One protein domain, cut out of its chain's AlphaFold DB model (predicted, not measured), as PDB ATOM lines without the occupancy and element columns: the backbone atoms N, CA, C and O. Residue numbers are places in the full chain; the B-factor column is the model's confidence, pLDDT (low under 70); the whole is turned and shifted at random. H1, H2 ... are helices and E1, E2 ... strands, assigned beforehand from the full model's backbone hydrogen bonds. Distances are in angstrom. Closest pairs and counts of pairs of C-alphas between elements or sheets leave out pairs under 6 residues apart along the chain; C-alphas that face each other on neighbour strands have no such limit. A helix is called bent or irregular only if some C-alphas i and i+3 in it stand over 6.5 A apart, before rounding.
ATOM      1  N   GLY A 178      45.240 -39.952   0.916       86.88
ATOM      2  CA  GLY A 178      45.222 -39.415  -0.444       86.88
ATOM      3  C   GLY A 178      44.891 -37.924  -0.537       86.88
ATOM      4  O   GLY A 178      44.573 -37.449  -1.623       86.88
ATOM      5  N   ALA A 179      44.935 -37.178   0.574       90.88
ATOM      6  CA  ALA A 179      44.868 -35.719   0.520       90.88
ATOM      7  C   ALA A 179      46.238 -35.136   0.156       90.88
ATOM      8  O   ALA A 179      47.252 -35.540   0.723       90.88
ATOM      9  N   GLU A 180      46.284 -34.136  -0.717       93.69
ATOM     10  CA  GLU A 180      47.529 -33.388  -0.917       93.69
ATOM     11  C   GLU A 180      47.623 -32.314   0.163       93.69
ATOM     12  O   GLU A 180      46.660 -31.586   0.417       93.69
ATOM     13  N   VAL A 181      48.769 -32.243   0.833       94.81
ATOM     14  CA  VAL A 181      49.012 -31.267   1.893       94.81
ATOM     15  C   VAL A 181      50.314 -30.550   1.602       94.81
ATOM     16  O   VAL A 181      51.372 -31.179   1.653       94.81
ATOM     17  N   ASP A 182      50.219 -29.245   1.383       94.44
ATOM     18  CA  ASP A 182      51.345 -28.319   1.348       94.44
ATOM     19  C   ASP A 182      51.239 -27.352   2.536       94.44
ATOM     20  O   ASP A 182      50.163 -26.836   2.847       94.44
ATOM     21  N   ALA A 183      52.324 -27.161   3.279       93.81
ATOM     22  CA  ALA A 183      52.308 -26.436   4.544       93.81
ATOM     23  C   ALA A 183      53.615 -25.687   4.786       93.81
ATOM     24  O   ALA A 183      54.693 -26.127   4.391       93.81
ATOM     25  N   ASP A 184      53.524 -24.583   5.527       92.50
ATOM     26  CA  ASP A 184      54.706 -23.941   6.091       92.50
ATOM     27  C   ASP A 184      55.377 -24.826   7.160       92.50
ATOM     28  O   ASP A 184      54.760 -25.725   7.737       92.50
ATOM     29  N   GLU A 185      56.636 -24.526   7.502       87.31
ATOM     30  CA  GLU A 185      57.410 -25.287   8.502       87.31
ATOM     31  C   GLU A 185      56.704 -25.413   9.861       87.31
ATOM     32  O   GLU A 185      57.015 -26.305  10.645       87.31
ATOM     33  N   ALA A 186      55.773 -24.509  10.169       89.69
ATOM     34  CA  ALA A 186      55.049 -24.471  11.428       89.69
ATOM     35  C   ALA A 186      53.655 -25.114  11.365       89.69
ATOM     36  O   ALA A 186      53.011 -25.194  12.416       89.69
ATOM     37  N   TYR A 187      53.151 -25.521  10.194       93.81
ATOM     38  CA  TYR A 187      51.740 -25.868   9.960       93.81
ATOM     39  C   TYR A 187      50.776 -24.808  10.517       93.81
ATOM     40  O   TYR A 187      49.839 -25.118  11.265       93.81
ATOM     41  N   ARG A 188      51.069 -23.527  10.298       93.00
ATOM     42  CA  ARG A 188      50.165 -22.409  10.595       93.00
ATOM     43  C   ARG A 188      49.281 -22.108   9.392       93.00
ATOM     44  O   ARG A 188      48.115 -21.773   9.584       93.00
ATOM     45  N   MET A 189      49.829 -22.245   8.191       94.38
ATOM     46  CA  MET A 189      49.108 -22.113   6.933       94.38
ATOM     47  C   MET A 189      49.253 -23.425   6.177       94.38
ATOM     48  O   MET A 189      50.368 -23.843   5.883       94.38
ATOM     49  N   VAL A 190      48.130 -24.081   5.902       95.38
ATOM     50  CA  VAL A 190      48.118 -25.389   5.242       95.38
ATOM     51  C   VAL A 190      47.184 -25.341   4.047       95.38
ATOM     52  O   VAL A 190      45.993 -25.081   4.207       95.38
ATOM     53  N   GLN A 191      47.716 -25.599   2.861       94.69
ATOM     54  CA  GLN A 191      46.940 -25.878   1.666       94.69
ATOM     55  C   GLN A 191      46.614 -27.369   1.639       94.69
ATOM     56  O   GLN A 191      47.498 -28.220   1.641       94.69
ATOM     57  N   LEU A 192      45.325 -27.679   1.677       93.00
ATOM     58  CA  LEU A 192      44.804 -29.036   1.711       93.00
ATOM     59  C   LEU A 192      43.958 -29.259   0.459       93.00
ATOM     60  O   LEU A 192      42.910 -28.632   0.332       93.00
ATOM     61  N   THR A 193      44.362 -30.163  -0.429       91.50
ATOM     62  CA  THR A 193      43.553 -30.566  -1.587       91.50
ATOM     63  C   THR A 193      42.798 -31.850  -1.269       91.50
ATOM     64  O   THR A 193      43.393 -32.888  -0.977       91.50
ATOM     65  N   LEU A 194      41.468 -31.785  -1.329       88.00
ATOM     66  CA  LEU A 194      40.567 -32.926  -1.160       88.00
ATOM     67  C   LEU A 194      39.723 -33.070  -2.423       88.00
ATOM     68  O   LEU A 194      39.018 -32.131  -2.787       88.00
ATOM     69  N   GLN A 195      39.770 -34.237  -3.073       84.44
ATOM     70  CA  GLN A 195      38.969 -34.532  -4.275       84.44
ATOM     71  C   GLN A 195      39.096 -33.452  -5.377       84.44
ATOM     72  O   GLN A 195      38.119 -33.100  -6.031       84.44
ATOM     73  N   GLY A 196      40.296 -32.889  -5.551       84.44
ATOM     74  CA  GLY A 196      40.570 -31.835  -6.538       84.44
ATOM     75  C   GLY A 196      40.193 -30.409  -6.112       84.44
ATOM     76  O   GLY A 196      40.424 -29.479  -6.879       84.44
ATOM     77  N   VAL A 197      39.651 -30.205  -4.905       87.00
ATOM     78  CA  VAL A 197      39.366 -28.871  -4.349       87.00
ATOM     79  C   VAL A 197      40.408 -28.508  -3.297       87.00
ATOM     80  O   VAL A 197      40.593 -29.246  -2.330       87.00
ATOM     81  N   THR A 198      41.063 -27.358  -3.465       90.00
ATOM     82  CA  THR A 198      42.102 -26.866  -2.551       90.00
ATOM     83  C   THR A 198      41.541 -25.870  -1.538       90.00
ATOM     84  O   THR A 198      40.955 -24.848  -1.892       90.00
ATOM     85  N   TYR A 199      41.790 -26.143  -0.261       91.12
ATOM     86  CA  TYR A 199      41.386 -25.332   0.881       91.12
ATOM     87  C   TYR A 199      42.618 -24.739   1.554       91.12
ATOM     88  O   TYR A 199      43.559 -25.462   1.871       91.12
ATOM     89  N   THR A 200      42.603 -23.439   1.855       93.44
ATOM     90  CA  THR A 200      43.657 -22.826   2.675       93.44
ATOM     91  C   THR A 200      43.205 -22.748   4.130       93.44
ATOM     92  O   THR A 200      42.300 -21.991   4.484       93.44
ATOM     93  N   LEU A 201      43.844 -23.531   4.990       94.38
ATOM     94  CA  LEU A 201      43.574 -23.606   6.418       94.38
ATOM     95  C   LEU A 201      44.531 -22.693   7.184       94.38
ATOM     96  O   LEU A 201      45.748 -22.787   7.040       94.38
ATOM     97  N   VAL A 202      43.975 -21.853   8.055       94.88
ATOM     98  CA  VAL A 202      44.729 -21.136   9.085       94.88
ATOM     99  C   VAL A 202      44.590 -21.912  10.386       94.88
ATOM    100  O   VAL A 202      43.500 -22.018  10.961       94.88
ATOM    101  N   CYS A 203      45.698 -22.473  10.845       94.94
ATOM    102  CA  CYS A 203      45.751 -23.338  12.009       94.94
ATOM    103  C   CYS A 203      46.329 -22.609  13.221       94.94
ATOM    104  O   CYS A 203      47.440 -22.074  13.195       94.94
ATOM    105  N   GLY A 204      45.584 -22.674  14.321       93.31
ATOM    106  CA  GLY A 204      46.093 -22.397  15.654       93.31
ATOM    107  C   GLY A 204      46.900 -23.580  16.206       93.31
ATOM    108  O   GLY A 204      47.235 -24.521  15.482       93.31
ATOM    109  N   PRO A 205      47.195 -23.595  17.515       91.00
ATOM    110  CA  PRO A 205      48.011 -24.647  18.124       91.00
ATOM    111  C   PRO A 205      47.397 -26.054  18.069       91.00
ATOM    112  O   PRO A 205      48.123 -27.037  17.966       91.00
ATOM    113  N   THR A 206      46.070 -26.166  18.172       93.75
ATOM    114  CA  THR A 206      45.356 -27.458  18.259       93.75
ATOM    115  C   THR A 206      44.053 -27.491  17.457       93.75
ATOM    116  O   THR A 206      43.281 -28.452  17.543       93.75
ATOM    117  N   ARG A 207      43.769 -26.444  16.677       95.81
ATOM    118  CA  ARG A 207      42.509 -26.282  15.948       95.81
ATOM    119  C   ARG A 207      42.711 -25.526  14.643       95.81
ATOM    120  O   ARG A 207      43.596 -24.681  14.554       95.81
ATOM    121  N   VAL A 208      41.854 -25.795  13.669       95.75
ATOM    122  CA  VAL A 208      41.672 -24.943  12.494       95.75
ATOM    123  C   VAL A 208      40.832 -23.748  12.931       95.75
ATOM    124  O   VAL A 208      39.707 -23.912  13.412       95.75
ATOM    125  N   GLU A 209      41.410 -22.558  12.829       94.38
ATOM    126  CA  GLU A 209      40.783 -21.307  13.262       94.38
ATOM    127  C   GLU A 209      39.989 -20.665  12.133       94.38
ATOM    128  O   GLU A 209      38.903 -20.141  12.371       94.38
ATOM    129  N   ARG A 210      40.510 -20.739  10.908       92.12
ATOM    130  CA  ARG A 210      39.882 -20.150   9.729       92.12
ATOM    131  C   ARG A 210      40.136 -21.019   8.506       92.12
ATOM    132  O   ARG A 210      41.199 -21.620   8.387       92.12
ATOM    133  N   VAL A 211      39.174 -21.038   7.594       91.75
ATOM    134  CA  VAL A 211      39.327 -21.587   6.244       91.75
ATOM    135  C   VAL A 211      39.128 -20.441   5.268       91.75
ATOM    136  O   VAL A 211      38.160 -19.692   5.388       91.75
ATOM    137  N   VAL A 212      40.079 -20.258   4.363       84.88
ATOM    138  CA  VAL A 212      40.029 -19.235   3.321       84.88
ATOM    139  C   VAL A 212      39.540 -19.920   2.048       84.88
ATOM    140  O   VAL A 212      40.291 -20.640   1.397       84.88
ATOM    141  N   GLU A 213      38.256 -19.731   1.743       74.75
ATOM    142  CA  GLU A 213      37.582 -20.222   0.536       74.75
ATOM    143  C   GLU A 213      36.398 -19.296   0.191       74.75
ATOM    144  O   GLU A 213      35.880 -18.602   1.070       74.75
ATOM    145  N   LYS A 214      35.933 -19.292  -1.071       57.81
ATOM    146  CA  LYS A 214      34.705 -18.583  -1.493       57.81
ATOM    147  C   LYS A 214      33.428 -19.143  -0.844       57.81
ATOM    148  O   LYS A 214      32.461 -18.402  -0.686       57.81
ATOM    149  N   HIS A 215      33.420 -20.417  -0.445       60.62
ATOM    150  CA  HIS A 215      32.292 -21.071   0.219       60.62
ATOM    151  C   HIS A 215      32.762 -21.698   1.531       60.62
ATOM    152  O   HIS A 215      33.514 -22.657   1.526       60.62
ATOM    153  N   SER A 216      32.329 -21.160   2.673       59.94
ATOM    154  CA  SER A 216      32.731 -21.691   3.982       59.94
ATOM    155  C   SER A 216      32.313 -23.158   4.131       59.94
ATOM    156  O   SER A 216      31.122 -23.474   4.123       59.94
ATOM    157  N   LYS A 217      33.285 -24.061   4.296       75.00
ATOM    158  CA  LYS A 217      33.051 -25.457   4.684       75.00
ATOM    159  C   LYS A 217      33.184 -25.606   6.207       75.00
ATOM    160  O   LYS A 217      34.296 -25.789   6.714       75.00
ATOM    161  N   PRO A 218      32.075 -25.591   6.975       78.56
ATOM    162  CA  PRO A 218      32.134 -25.610   8.437       78.56
ATOM    163  C   PRO A 218      32.750 -26.897   9.007       78.56
ATOM    164  O   PRO A 218      33.266 -26.882  10.122       78.56
ATOM    165  N   PHE A 219      32.761 -28.001   8.250       87.62
ATOM    166  CA  PHE A 219      33.338 -29.268   8.707       87.62
ATOM    167  C   PHE A 219      34.872 -29.239   8.835       87.62
ATOM    168  O   PHE A 219      35.433 -30.055   9.565       87.62
ATOM    169  N   LEU A 220      35.565 -28.308   8.171       90.38
ATOM    170  CA  LEU A 220      37.022 -28.167   8.281       90.38
ATOM    171  C   LEU A 220      37.436 -27.385   9.537       90.38
ATOM    172  O   LEU A 220      38.534 -27.582  10.057       90.38
ATOM    173  N   LEU A 221      36.542 -26.556  10.081       92.69
ATOM    174  CA  LEU A 221      36.799 -25.756  11.277       92.69
ATOM    175  C   LEU A 221      36.829 -26.604  12.557       92.69
ATOM    176  O   LEU A 221      36.247 -27.688  12.646       92.69
ATOM    177  N   GLY A 222      37.496 -26.077  13.587       93.94
ATOM    178  CA  GLY A 222      37.502 -26.664  14.926       93.94
ATOM    179  C   GLY A 222      38.715 -27.557  15.220       93.94
ATOM    180  O   GLY A 222      39.754 -27.431  14.575       93.94
ATOM    181  N   PRO A 223      38.641 -28.430  16.243       96.06
ATOM    182  CA  PRO A 223      39.803 -29.168  16.744       96.06
ATOM    183  C   PRO A 223      40.453 -30.063  15.685       96.06
ATOM    184  O   PRO A 223      39.748 -30.787  14.970       96.06
ATOM    185  N   LEU A 224      41.787 -30.064  15.630       95.56
ATOM    186  CA  LEU A 224      42.565 -30.897  14.704       95.56
ATOM    187  C   LEU A 224      42.431 -32.393  15.020       95.56
ATOM    188  O   LEU A 224      42.375 -33.206  14.104       95.56
ATOM    189  N   SER A 225      42.237 -32.758  16.291       94.00
ATOM    190  CA  SER A 225      41.996 -34.148  16.729       94.00
ATOM    191  C   SER A 225      40.742 -34.785  16.114       94.00
ATOM    192  O   SER A 225      40.600 -36.007  16.075       94.00
ATOM    193  N   GLY A 226      39.800 -33.961  15.650       93.31
ATOM    194  CA  GLY A 226      38.593 -34.405  14.958       93.31
ATOM    195  C   GLY A 226      38.630 -34.197  13.446       93.31
ATOM    196  O   GLY A 226      37.690 -34.628  12.785       93.31
ATOM    197  N   LEU A 227      39.661 -33.545  12.894       93.38
ATOM    198  CA  LEU A 227      39.676 -33.105  11.494       93.38
ATOM    199  C   LEU A 227      39.521 -34.284  10.530       93.38
ATOM    200  O   LEU A 227      38.616 -34.278   9.700       93.38
ATOM    201  N   ARG A 228      40.311 -35.345  10.729       91.62
ATOM    202  CA  ARG A 228      40.215 -36.589   9.955       91.62
ATOM    203  C   ARG A 228      38.798 -37.166   9.949       91.62
ATOM    204  O   ARG A 228      38.254 -37.461   8.892       91.62
ATOM    205  N   ARG A 229      38.173 -37.291  11.125       92.19
ATOM    206  CA  ARG A 229      36.806 -37.827  11.255       92.19
ATOM    207  C   ARG A 229      35.781 -36.966  10.518       92.19
ATOM    208  O   ARG A 229      34.873 -37.513   9.900       92.19
ATOM    209  N   ARG A 230      35.926 -35.637  10.568       92.62
ATOM    210  CA  ARG A 230      35.030 -34.706   9.866       92.62
ATOM    211  C   ARG A 230      35.180 -34.799   8.347       92.62
ATOM    212  O   ARG A 230      34.161 -34.839   7.672       92.62
ATOM    213  N   ILE A 231      36.408 -34.911   7.832       90.19
ATOM    214  CA  ILE A 231      36.670 -35.097   6.393       90.19
ATOM    215  C   ILE A 231      36.075 -36.421   5.901       90.19
ATOM    216  O   ILE A 231      35.309 -36.432   4.946       90.19
ATOM    217  N   VAL A 232      36.348 -37.531   6.595       88.44
ATOM    218  CA  VAL A 232      35.809 -38.850   6.215       88.44
ATOM    219  C   VAL A 232      34.279 -38.861   6.229       88.44
ATOM    220  O   VAL A 232      33.668 -39.471   5.361       88.44
ATOM    221  N   ARG A 233      33.647 -38.184   7.198       88.69
ATOM    222  CA  ARG A 233      32.184 -38.085   7.271       88.69
ATOM    223  C   ARG A 233      31.589 -37.224   6.157       88.69
ATOM    224  O   ARG A 233      30.484 -37.520   5.734       88.69
ATOM    225  N   ALA A 234      32.275 -36.167   5.730       84.38
ATOM    226  CA  ALA A 234      31.803 -35.291   4.658       84.38
ATOM    227  C   ALA A 234      31.936 -35.925   3.262       84.38
ATOM    228  O   ALA A 234      31.240 -35.505   2.346       84.38
ATOM    229  N   ASN A 235      32.818 -36.921   3.119       74.50
ATOM    230  CA  ASN A 235      33.064 -37.650   1.871       74.50
ATOM    231  C   ASN A 235      32.248 -38.956   1.746       74.50
ATOM    232  O   ASN A 235      32.455 -39.696   0.785       74.50
ATOM    233  N   ARG A 236      31.393 -39.271   2.727       63.91
ATOM    234  CA  ARG A 236      30.390 -40.346   2.658       63.91
ATOM    235  C   ARG A 236      29.051 -39.756   2.256       63.91
ATOM    236  O   ARG A 236      28.349 -40.441   1.489       63.91
TER     237      ARG A 236
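This is residues 178 to 236 of the 236 residues of the protein "Cenp-O kinetochore centromere component-domain-containing protein" of Yarrowia lipolytica (UniProt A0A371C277). A strongly twisted wall of four strands, E1 to E4, is joined by one helix, H1, which only grazes it, mostly near E4. After E4 the chain folds back through a long link, where residues 222 to 223 pair with residues 207 to 208 of E4 just before H1. The printed part has 59 residues with four named strands and then one named helix; the sheet order is E1 E2 E3 E4, antiparallel, and the class is mixed, helices and strands. The whole is compact and rounded, with a radius of gyration of the C-alphas of 10.6 A and spans of 30 by 23 by 21 A.

The strands E1, residues 180 to 183, E2, residues 189 to 194, E3, residues 197 to 203, and E4, residues 207 to 212, form a meander, each strand the antiparallel neighbour of the one before. E1 and E2 are a hairpin at 175 degrees, with N 191 and O 182 at 2.7 A. E2 and E3 are a hairpin at 151 degrees, with N 192 and O 199 at 2.8 A. E3 and E4 are a hairpin at 132 degrees, with N 202 and O 210 at 2.8 A. The edge strands E1 and E4 are apart. H1, residues 224 to 234, only grazes the sheet with residues 224 to 231; the closest C-alphas of E4 and H1, those of Arg 207 and Leu 224, are 4.8 A apart. In H1, 5 of 7 O i to N i+4 pairs are within hydrogen-bond range.

E1 begins at C-alpha 180 (47.529, -33.388, -0.917) and measures 10.0 A from first to last C-alpha, E2 16.0 A, E3 18.4 A and E4 14.7 A. H1 measures 15.4 A and ends at C-alpha 234 (31.803, -35.291, 4.658); it is irregular, with C-alphas 225 and 228 7.4 A apart.

The two C-alphas farthest apart, those of Glu 185 and Arg 236, are 31.5 A apart. The printed part has no cut and ends at Arg 236, the chain's last residue. The link from E4 to H1, 11 residues, is long. Residues 214 to 216 and residue 236 have pLDDT under 70; the mean of the printed part is 88.6.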